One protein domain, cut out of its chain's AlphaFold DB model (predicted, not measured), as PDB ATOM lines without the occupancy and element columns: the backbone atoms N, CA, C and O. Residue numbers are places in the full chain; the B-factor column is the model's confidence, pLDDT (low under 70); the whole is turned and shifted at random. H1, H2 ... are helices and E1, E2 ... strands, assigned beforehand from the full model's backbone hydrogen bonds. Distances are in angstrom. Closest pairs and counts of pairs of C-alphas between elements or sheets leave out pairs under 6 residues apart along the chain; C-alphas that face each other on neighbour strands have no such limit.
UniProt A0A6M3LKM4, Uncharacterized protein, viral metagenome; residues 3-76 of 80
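AT A GLANCE: This is residues 3 to 76 of the 80 residues of an uncharacterized protein of viral metagenome (UniProt A0A6M3LKM4). A single strongly twisted sheet of seven short strands curls like part of a barrel, its two edge strands E6 and E7 joined by a tight link; the short helix H1 packs over E3 on one face, and H2 sits beyond H1, off the sheet. The printed part has 74 residues, with seven named strands and two named helices in the order E1 E2 E3 H1 E4 E5 E6 E7 H2. The sheet runs E6 E5 E4 E3 E2 E1 E7, all antiparallel, and the class is mixed, helices and strands. The whole is compact, with a radius of gyration of the C-alphas of 12.2 A and spans of 34 by 27 by 19 A.

IN THESE COORDINATES: In sheet order, E6 is residues 46 to 50, 11.8 A long; E5 is residues 40 to 43, 10.1 A; E4 is residues 33 to 35; E3 is residues 18 to 20; E2 is residues 10 to 15, 16.0 A; E1 is residues 3 to 7, 12.2 A, beginning at C-alpha 3 (155.176, 196.603, 145.075); and E7 is residues 54 to 60, 16.1 A. H1 is residues 22 to 27, 8.7 A, with C-alpha 22 at (156.338, 207.024, 143.278). H2 is residues 67 to 74, 10.8 A, ending at C-alpha 74 (146.798, 206.217, 128.939).

HOW THE PARTS SIT: E1, E2 and E3 form a meander, each strand the antiparallel neighbour of the one before, and so do E4, E5 and E6. N 12 and O 5 of the hairpin E1 and E2 are 2.8 A apart, within hydrogen-bond range, as are N 13 and O 20 of the hairpin E2 and E3, at 2.8 A. The pairing of E4 is staggered: its residues 33 to 34 pair with E3, with N 19 and O 33 within hydrogen-bond range at 2.8 A, and its residues 34 to 35 pair with E5, with N 34 and O 42 within range at 2.8 A. In the hairpin E5 and E6, N 41 and O 49 are 2.9 A apart. At the other edge E7 is antiparallel to E1, N 4 and O 58 at 2.8 A. E6 and E7 meet only through their link. H1 is on the sheet at a height of 9.6 A, over E3 and slantwise to the strands, at 43 degrees to E3 on the local plane. H2 is not on the sheet; it touches H1, about perpendicular at 89 degrees, the closest C-alphas being those of Ser 27 and Gly 69, 4.1 A apart. In H1 and H2 every O i to N i+4 pair is within hydrogen-bond range.

THE WHOLE: The two C-alphas farthest apart are those of Asp 52 and Thr 67, 34.2 A. The printed part has no cut and no long link; the link from E7 to H2, residues 61 to 66, is short, and the others are tight. The mean pLDDT of the printed part is 89.5, and residue 76 alone is under 70.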
ATOM      1  N   GLN A   3     154.286 197.135 144.055       93.31
ATOM      2  CA  GLN A   3     155.176 196.603 145.075       93.31
ATOM      3  C   GLN A   3     156.370 197.529 145.246       93.31
ATOM      4  O   GLN A   3     157.021 197.875 144.261       93.31
ATOM      5  N   LYS A   4     156.708 197.883 146.481       95.12
ATOM      6  CA  LYS A   4     157.993 198.502 146.785       95.12
ATOM      7  C   LYS A   4     159.109 197.483 146.631       95.12
ATOM      8  O   LYS A   4     159.044 196.378 147.179       95.12
ATOM      9  N   ILE A   5     160.143 197.873 145.908       96.06
ATOM     10  CA  ILE A   5     161.308 197.046 145.653       96.06
ATOM     11  C   ILE A   5     162.586 197.845 145.882       96.06
ATOM     12  O   ILE A   5     162.586 199.065 145.765       96.06
ATOM     13  N   GLN A   6     163.683 197.145 146.140       96.94
ATOM     14  CA  GLN A   6     165.025 197.700 146.064       96.94
ATOM     15  C   GLN A   6     165.755 197.066 144.879       96.94
ATOM     16  O   GLN A   6     165.732 195.844 144.715       96.94
ATOM     17  N   PHE A   7     166.385 197.893 144.050       95.75
ATOM     18  CA  PHE A   7     167.158 197.467 142.886       95.75
ATOM     19  C   PHE A   7     168.414 198.334 142.775       95.75
ATOM     20  O   PHE A   7     168.330 199.557 142.807       95.75
ATOM     21  N   GLN A   8     169.587 197.700 142.669       93.19
ATOM     22  CA  GLN A   8     170.891 198.387 142.623       93.19
ATOM     23  C   GLN A   8     171.142 199.358 143.798       93.19
ATOM     24  O   GLN A   8     171.834 200.357 143.646       93.19
ATOM     25  N   GLY A   9     170.595 199.048 144.978       94.06
ATOM     26  CA  GLY A   9     170.744 199.865 146.190       94.06
ATOM     27  C   GLY A   9     169.742 201.014 146.322       94.06
ATOM     28  O   GLY A   9     169.699 201.638 147.377       94.06
ATOM     29  N   GLU A  10     168.904 201.242 145.311       94.69
ATOM     30  CA  GLU A  10     167.903 202.311 145.286       94.69
ATOM     31  C   GLU A  10     166.481 201.749 145.433       94.69
ATOM     32  O   GLU A  10     166.180 200.635 144.986       94.69
ATOM     33  N   ASP A  11     165.597 202.536 146.047       94.94
ATOM     34  CA  ASP A  11     164.198 202.171 146.274       94.94
ATOM     35  C   ASP A  11     163.312 202.592 145.092       94.94
ATOM     36  O   ASP A  11     163.288 203.747 144.660       94.94
ATOM     37  N   TYR A  12     162.509 201.648 144.607       95.00
ATOM     38  CA  TYR A  12     161.568 201.836 143.509       95.00
ATOM     39  C   TYR A  12     160.212 201.209 143.825       95.00
ATOM     40  O   TYR A  12     160.013 200.512 144.820       95.00
ATOM     41  N   ILE A  13     159.267 201.431 142.919       94.50
ATOM     42  CA  ILE A  13     158.030 200.674 142.827       94.50
ATOM     43  C   ILE A  13     158.013 199.866 141.531       94.50
ATOM     44  O   ILE A  13     158.408 200.351 140.468       94.50
ATOM     45  N   LEU A  14     157.547 198.627 141.636       93.44
ATOM     46  CA  LEU A  14     157.277 197.733 140.524       93.44
ATOM     47  C   LEU A  14     155.770 197.717 140.258       93.44
ATOM     48  O   LEU A  14     154.982 197.343 141.128       93.44
ATOM     49  N   VAL A  15     155.373 198.106 139.049       91.12
ATOM     50  CA  VAL A  15     153.969 198.170 138.627       91.12
ATOM     51  C   VAL A  15     153.830 197.718 137.181       91.12
ATOM     52  O   VAL A  15     154.381 198.325 136.272       91.12
ATOM     53  N   GLY A  16     153.117 196.613 136.951       88.00
ATOM     54  CA  GLY A  16     152.881 196.103 135.592       88.00
ATOM     55  C   GLY A  16     154.159 195.824 134.784       88.00
ATOM     56  O   GLY A  16     154.134 195.939 133.567       88.00
ATOM     57  N   GLY A  17     155.272 195.500 135.453       89.62
ATOM     58  CA  GLY A  17     156.592 195.324 134.832       89.62
ATOM     59  C   GLY A  17     157.445 196.597 134.779       89.62
ATOM     60  O   GLY A  17     158.658 196.499 134.637       89.62
ATOM     61  N   ALA A  18     156.874 197.784 134.974       91.56
ATOM     62  CA  ALA A  18     157.637 199.025 135.057       91.56
ATOM     63  C   ALA A  18     158.291 199.184 136.436       91.56
ATOM     64  O   ALA A  18     157.624 199.067 137.464       91.56
ATOM     65  N   ILE A  19     159.585 199.496 136.447       94.19
ATOM     66  CA  ILE A  19     160.346 199.920 137.623       94.19
ATOM     67  C   ILE A  19     160.408 201.443 137.578       94.19
ATOM     68  O   ILE A  19     160.957 202.029 136.642       94.19
ATOM     69  N   THR A  20     159.813 202.105 138.560       93.12
ATOM     70  CA  THR A  20     159.695 203.566 138.575       93.12
ATOM     71  C   THR A  20     159.732 204.110 139.999       93.12
ATOM     72  O   THR A  20     159.755 203.345 140.956       93.12
ATOM     73  N   THR A  21     159.769 205.429 140.164       91.69
ATOM     74  CA  THR A  21     159.613 206.059 141.480       91.69
ATOM     75  C   THR A  21     158.145 206.432 141.710       91.69
ATOM     76  O   THR A  21     157.413 206.662 140.740       91.69
ATOM     77  N   PRO A  22     157.691 206.555 142.972       89.19
ATOM     78  CA  PRO A  22     156.338 207.024 143.278       89.19
ATOM     79  C   PRO A  22     155.977 208.346 142.590       89.19
ATOM     80  O   PRO A  22     154.876 208.496 142.072       89.19
ATOM     81  N   GLU A  23     156.908 209.297 142.538       88.50
ATOM     82  CA  GLU A  23     156.712 210.607 141.903       88.50
ATOM     83  C   GLU A  23     156.541 210.506 140.382       88.50
ATOM     84  O   GLU A  23     155.667 211.157 139.798       88.50
ATOM     85  N   ARG A  24     157.334 209.651 139.728       87.69
ATOM     86  CA  ARG A  24     157.236 209.428 138.280       87.69
ATOM     87  C   ARG A  24     155.949 208.719 137.900       87.69
ATOM     88  O   ARG A  24     155.280 209.120 136.954       87.69
ATOM     89  N   TYR A  25     155.552 207.721 138.684       87.56
ATOM     90  CA  TYR A  25     154.256 207.075 138.509       87.56
ATOM     91  C   TYR A  25     153.099 208.062 138.703       87.56
ATOM     92  O   TYR A  25     152.186 208.104 137.881       87.56
ATOM     93  N   LYS A  26     153.167 208.921 139.731       87.69
ATOM     94  CA  LYS A  26     152.147 209.952 139.974       87.69
ATOM     95  C   LYS A  26     151.989 210.914 138.798       87.69
ATOM     96  O   LYS A  26     150.867 211.264 138.450       87.69
ATOM     97  N   SER A  27     153.101 211.324 138.197       85.75
ATOM     98  CA  SER A  27     153.142 212.231 137.041       85.75
ATOM     99  C   SER A  27     152.928 211.534 135.692       85.75
ATOM    100  O   SER A  27     152.857 212.206 134.662       85.75
ATOM    101  N   GLY A  28     152.813 210.201 135.676       79.75
ATOM    102  CA  GLY A  28     152.691 209.408 134.453       79.75
ATOM    103  C   GLY A  28     153.889 209.544 133.513       79.75
ATOM    104  O   GLY A  28     153.735 209.444 132.299       79.75
ATOM    105  N   THR A  29     155.072 209.826 134.058       79.69
ATOM    106  CA  THR A  29     156.304 210.022 133.286       79.69
ATOM    107  C   THR A  29     157.053 208.706 133.064       79.69
ATOM    108  O   THR A  29     156.699 207.666 133.624       79.69
ATOM    109  N   VAL A  30     158.082 208.746 132.211       75.94
ATOM    110  CA  VAL A  30     158.837 207.564 131.768       75.94
ATOM    111  C   VAL A  30     159.415 206.779 132.950       75.94
ATOM    112  O   VAL A  30     160.071 207.327 133.846       75.94
ATOM    113  N   SER A  31     159.175 205.467 132.934       80.69
ATOM    114  CA  SER A  31     159.736 204.530 133.914       80.69
ATOM    115  C   SER A  31     161.272 204.509 133.886       80.69
ATOM    116  O   SER A  31     161.903 204.835 132.886       80.69
ATOM    117  N   TYR A  32     161.908 204.151 135.004       88.56
ATOM    118  CA  TYR A  32     163.367 204.026 135.057       88.56
ATOM    119  C   TYR A  32     163.863 202.829 134.232       88.56
ATOM    120  O   TYR A  32     164.840 202.948 133.489       88.56
ATOM    121  N   ALA A  33     163.191 201.686 134.380       93.38
ATOM    122  CA  ALA A  33     163.512 200.433 133.710       93.38
ATOM    123  C   ALA A  33     162.260 199.550 133.584       93.38
ATOM    124  O   ALA A  33     161.230 199.819 134.200       93.38
ATOM    125  N   HIS A  34     162.361 198.467 132.817       93.69
ATOM    126  CA  HIS A  34     161.282 197.506 132.618       93.69
ATOM    127  C   HIS A  34     161.749 196.077 132.907       93.69
ATOM    128  O   HIS A  34     162.743 195.616 132.345       93.69
ATOM    129  N   LEU A  35     161.009 195.370 133.759       94.62
ATOM    130  CA  LEU A  35     161.144 193.945 134.026       94.62
ATOM    131  C   LEU A  35     160.321 193.148 133.006       94.62
ATOM    132  O   LEU A  35     159.091 193.101 133.043       94.62
ATOM    133  N   SER A  36     161.021 192.493 132.092       92.69
ATOM    134  CA  SER A  36     160.448 191.617 131.076       92.69
ATOM    135  C   SER A  36     159.986 190.279 131.663       92.69
ATOM    136  O   SER A  36     160.500 189.807 132.676       92.69
ATOM    137  N   LYS A  37     159.058 189.597 130.974       91.25
ATOM    138  CA  LYS A  37     158.524 188.281 131.394       91.25
ATOM    139  C   LYS A  37     159.589 187.186 131.522       91.25
ATOM    140  O   LYS A  37     159.416 186.253 132.295       91.25
ATOM    141  N   ASN A  38     160.686 187.300 130.775       93.50
ATOM    142  CA  ASN A  38     161.841 186.404 130.874       93.50
ATOM    143  C   ASN A  38     162.734 186.694 132.098       93.50
ATOM    144  O   ASN A  38     163.764 186.050 132.265       93.50
ATOM    145  N   GLY A  39     162.357 187.655 132.945       94.69
ATOM    146  CA  GLY A  39     163.088 188.024 134.150       94.69
ATOM    147  C   GLY A  39     164.252 188.982 133.913       94.69
ATOM    148  O   GLY A  39     165.028 189.194 134.837       94.69
ATOM    149  N   PHE A  40     164.413 189.559 132.719       96.75
ATOM    150  CA  PHE A  40     165.447 190.566 132.461       96.75
ATOM    151  C   PHE A  40     164.944 191.980 132.720       96.75
ATOM    152  O   PHE A  40     163.813 192.320 132.378       96.75
ATOM    153  N   ILE A  41     165.816 192.811 133.286       96.25
ATOM    154  CA  ILE A  41     165.557 194.230 133.505       96.25
ATOM    155  C   ILE A  41     166.279 195.017 132.421       96.25
ATOM    156  O   ILE A  41     167.501 194.910 132.268       96.25
ATOM    157  N   HIS A  42     165.520 195.814 131.677       94.25
ATOM    158  CA  HIS A  42     166.020 196.619 130.575       94.25
ATOM    159  C   HIS A  42     165.823 198.106 130.835       94.25
ATOM    160  O   HIS A  42     164.794 198.528 131.359       94.25
ATOM    161  N   ARG A  43     166.787 198.904 130.390       92.31
ATOM    162  CA  ARG A  43     166.695 200.360 130.311       92.31
ATOM    163  C   ARG A  43     167.244 200.800 128.964       92.31
ATOM    164  O   ARG A  43     168.372 200.449 128.631       92.31
ATOM    165  N   TYR A  44     166.445 201.534 128.188       85.88
ATOM    166  CA  TYR A  44     166.813 202.025 126.852       85.88
ATOM    167  C   TYR A  44     167.497 200.955 125.975       85.88
ATOM    168  O   TYR A  44     168.601 201.154 125.479       85.88
ATOM    169  N   ASN A  45     166.857 199.788 125.826       85.56
ATOM    170  CA  ASN A  45     167.349 198.612 125.080       85.56
ATOM    171  C   ASN A  45     168.585 197.893 125.647       85.56
ATOM    172  O   ASN A  45     168.977 196.854 125.119       85.56
ATOM    173  N   SER A  46     169.155 198.360 126.755       92.12
ATOM    174  CA  SER A  46     170.271 197.694 127.428       92.12
ATOM    175  C   SER A  46     169.778 196.857 128.604       92.12
ATOM    176  O   SER A  46     168.979 197.326 129.413       92.12
ATOM    177  N   LYS A  47     170.262 195.615 128.721       95.88
ATOM    178  CA  LYS A  47     170.051 194.797 129.924       95.88
ATOM    179  C   LYS A  47     170.912 195.358 131.054       95.88
ATOM    180  O   LYS A  47     172.127 195.434 130.910       95.88
ATOM    181  N   ILE A  48     170.283 195.710 132.169       96.44
ATOM    182  CA  ILE A  48     170.955 196.281 133.349       96.44
ATOM    183  C   ILE A  48     170.877 195.375 134.583       96.44
ATOM    184  O   ILE A  48     171.485 195.677 135.603       96.44
ATOM    185  N   GLY A  49     170.124 194.279 134.494       96.00
ATOM    186  CA  GLY A  49     169.958 193.329 135.583       96.00
ATOM    187  C   GLY A  49     168.923 192.260 135.264       96.00
ATOM    188  O   GLY A  49     168.514 192.055 134.112       96.00
ATOM    189  N   THR A  50     168.501 191.573 136.309       97.19
ATOM    190  CA  THR A  50     167.548 190.474 136.305       97.19
ATOM    191  C   THR A  50     166.619 190.577 137.510       97.19
ATOM    192  O   THR A  50     166.879 191.320 138.450       97.19
ATOM    193  N   LYS A  51     165.532 189.807 137.503       95.12
ATOM    194  CA  LYS A  51     164.600 189.721 138.634       95.12
ATOM    195  C   LYS A  51     165.290 189.340 139.952       95.12
ATOM    196  O   LYS A  51     164.786 189.707 141.003       95.12
ATOM    197  N   ASP A  52     166.407 188.614 139.890       96.75
ATOM    198  CA  ASP A  52     167.122 188.129 141.074       96.75
ATOM    199  C   ASP A  52     167.902 189.265 141.764       96.75
ATOM    200  O   ASP A  52     168.237 189.165 142.940       96.75
ATOM    201  N   ASP A  53     168.110 190.385 141.061       96.56
ATOM    202  CA  ASP A  53     168.681 191.622 141.601       96.56
ATOM    203  C   ASP A  53     167.631 192.488 142.332       96.56
ATOM    204  O   ASP A  53     167.956 193.562 142.847       96.56
ATOM    205  N   ILE A  54     166.360 192.066 142.342       96.38
ATOM    206  CA  ILE A  54     165.251 192.784 142.975       96.38
ATOM    207  C   ILE A  54     164.988 192.212 144.365       96.38
ATOM    208  O   ILE A  54     164.653 191.038 144.526       96.38
ATOM    209  N   LYS A  55     165.013 193.082 145.374       96.62
ATOM    210  CA  LYS A  55     164.513 192.765 146.712       96.62
ATOM    211  C   LYS A  55     163.100 193.315 146.883       96.62
ATOM    212  O   LYS A  55     162.894 194.523 146.834       96.62
ATOM    213  N   PHE A  56     162.136 192.431 147.105       94.06
ATOM    214  CA  PHE A  56     160.738 192.785 147.356       94.06
ATOM    215  C   PHE A  56     160.570 193.208 148.822       94.06
ATOM    216  O   PHE A  56     161.041 192.502 149.713       94.06
ATOM    217  N   LEU A  57     159.954 194.369 149.067       92.75
ATOM    218  CA  LEU A  57     159.826 194.950 150.409       92.75
ATOM    219  C   LEU A  57     158.384 194.883 150.930       92.75
ATOM    220  O   LEU A  57     158.087 194.078 151.803       92.75
ATOM    221  N   GLU A  58     157.487 195.713 150.392       92.12
ATOM    222  CA  GLU A  58     156.104 195.865 150.874       92.12
ATOM    223  C   GLU A  58     155.141 196.118 149.711       92.12
ATOM    224  O   GLU A  58     155.542 196.655 148.674       92.12
ATOM    225  N   GLU A  59     153.891 195.682 149.847       89.00
ATOM    226  CA  GLU A  59     152.844 195.972 148.867       89.00
ATOM    227  C   GLU A  59     152.328 197.400 149.072       89.00
ATOM    228  O   GLU A  59     152.236 197.879 150.201       89.00
ATOM    229  N   ILE A  60     152.016 198.099 147.978       86.38
ATOM    230  CA  ILE A  60     151.516 199.471 148.022       86.38
ATOM    231  C   ILE A  60     150.168 199.547 147.303       86.38
ATOM    232  O   ILE A  60     150.075 199.268 146.107       86.38
ATOM    233  N   GLU A  61     149.141 200.020 148.006       78.25
ATOM    234  CA  GLU A  61     147.795 200.194 147.440       78.25
ATOM    235  C   GLU A  61     147.439 201.663 147.136       78.25
ATOM    236  O   GLU A  61     146.624 201.936 146.256       78.25
ATOM    237  N   ASP A  62     148.100 202.631 147.782       79.25
ATOM    238  CA  ASP A  62     147.595 204.013 147.862       79.25
ATOM    239  C   ASP A  62     148.227 205.039 146.905       79.25
ATOM    240  O   ASP A  62     147.891 206.228 146.942       79.25
ATOM    241  N   ILE A  63     149.129 204.639 146.003       80.38
ATOM    242  CA  ILE A  63     149.706 205.597 145.047       80.38
ATOM    243  C   ILE A  63     148.736 205.809 143.881       80.38
ATOM    244  O   ILE A  63     148.630 204.991 142.970       80.38
ATOM    245  N   LYS A  64     148.055 206.956 143.874       82.12
ATOM    246  CA  LYS A  64     147.170 207.363 142.774       82.12
ATOM    247  C   LYS A  64     147.871 208.361 141.842       82.12
ATOM    248  O   LYS A  64     148.458 209.323 142.347       82.12
ATOM    249  N   PRO A  65     147.822 208.162 140.509       83.06
ATOM    250  CA  PRO A  65     148.263 209.165 139.545       83.06
ATOM    251  C   PRO A  65     147.506 210.482 139.706       83.06
ATOM    252  O   PRO A  65     146.340 210.493 140.106       83.06
ATOM    253  N   THR A  66     148.149 211.595 139.358       85.88
ATOM    254  CA  THR A  66     147.428 212.855 139.145       85.88
ATOM    255  C   THR A  66     146.554 212.735 137.895       85.88
ATOM    256  O   THR A  66     146.765 211.848 137.068       85.88
ATOM    257  N   THR A  67     145.584 213.633 137.710       85.69
ATOM    258  CA  THR A  67     144.759 213.656 136.488       85.69
ATOM    259  C   THR A  67     145.620 213.726 135.224       85.69
ATOM    260  O   THR A  67     145.403 212.973 134.279       85.69
ATOM    261  N   GLU A  68     146.640 214.584 135.227       84.62
ATOM    262  CA  GLU A  68     147.590 214.710 134.120       84.62
ATOM    263  C   GLU A  68     148.463 213.457 133.965       84.62
ATOM    264  O   GLU A  68     148.652 212.962 132.854       84.62
ATOM    265  N   GLY A  69     148.917 212.872 135.078       83.44
ATOM    266  CA  GLY A  69     149.655 211.615 135.054       83.44
ATOM    267  C   GLY A  69     148.838 210.457 134.489       83.44
ATOM    268  O   GLY A  69     149.353 209.667 133.702       83.44
ATOM    269  N   MET A  70     147.543 210.399 134.792       83.88
ATOM    270  CA  MET A  70     146.639 209.410 134.214       83.88
ATOM    271  C   MET A  70     146.528 209.572 132.691       83.88
ATOM    272  O   MET A  70     146.604 208.585 131.963       83.88
ATOM    273  N   LEU A  71     146.419 210.807 132.187       85.50
ATOM    274  CA  LEU A  71     146.412 211.077 130.742       85.50
ATOM    275  C   LEU A  71     147.727 210.647 130.071       85.50
ATOM    276  O   LEU A  71     147.710 210.075 128.978       85.50
ATOM    277  N   ASN A  72     148.868 210.863 130.727       81.75
ATOM    278  CA  ASN A  72     150.173 210.434 130.215       81.75
ATOM    279  C   ASN A  72     150.314 208.902 130.171       81.75
ATOM    280  O   ASN A  72     150.793 208.359 129.173       81.75
ATOM    281  N   LEU A  73     149.832 208.202 131.204       77.38
ATOM    282  CA  LEU A  73     149.831 206.736 131.265       77.38
ATOM    283  C   LEU A  73     148.945 206.114 130.173       77.38
ATOM    284  O   LEU A  73     149.344 205.145 129.525       77.38
ATOM    285  N   LEU A  74     147.758 206.689 129.945       79.88
ATOM    286  CA  LEU A  74     146.798 206.217 128.939       79.88
ATOM    287  C   LEU A  74     147.237 206.524 127.502       79.88
ATOM    288  O   LEU A  74     146.971 205.739 126.597       79.88
ATOM    289  N   SER A  75     147.916 207.651 127.284       78.38
ATOM    290  CA  SER A  75     148.392 208.061 125.954       78.38
ATOM    291  C   SER A  75     149.648 207.319 125.488       78.38
ATOM    292  O   SER A  75     150.149 207.588 124.398       78.38
ATOM    293  N   GLY A  76     150.183 206.396 126.293       64.81
ATOM    294  CA  GLY A  76     151.364 205.613 125.936       64.81
ATOM    295  C   GLY A  76     152.694 206.365 126.089       64.81
ATOM    296  O   GLY A  76     153.749 205.775 125.871       64.81
TER     297      GLY A  76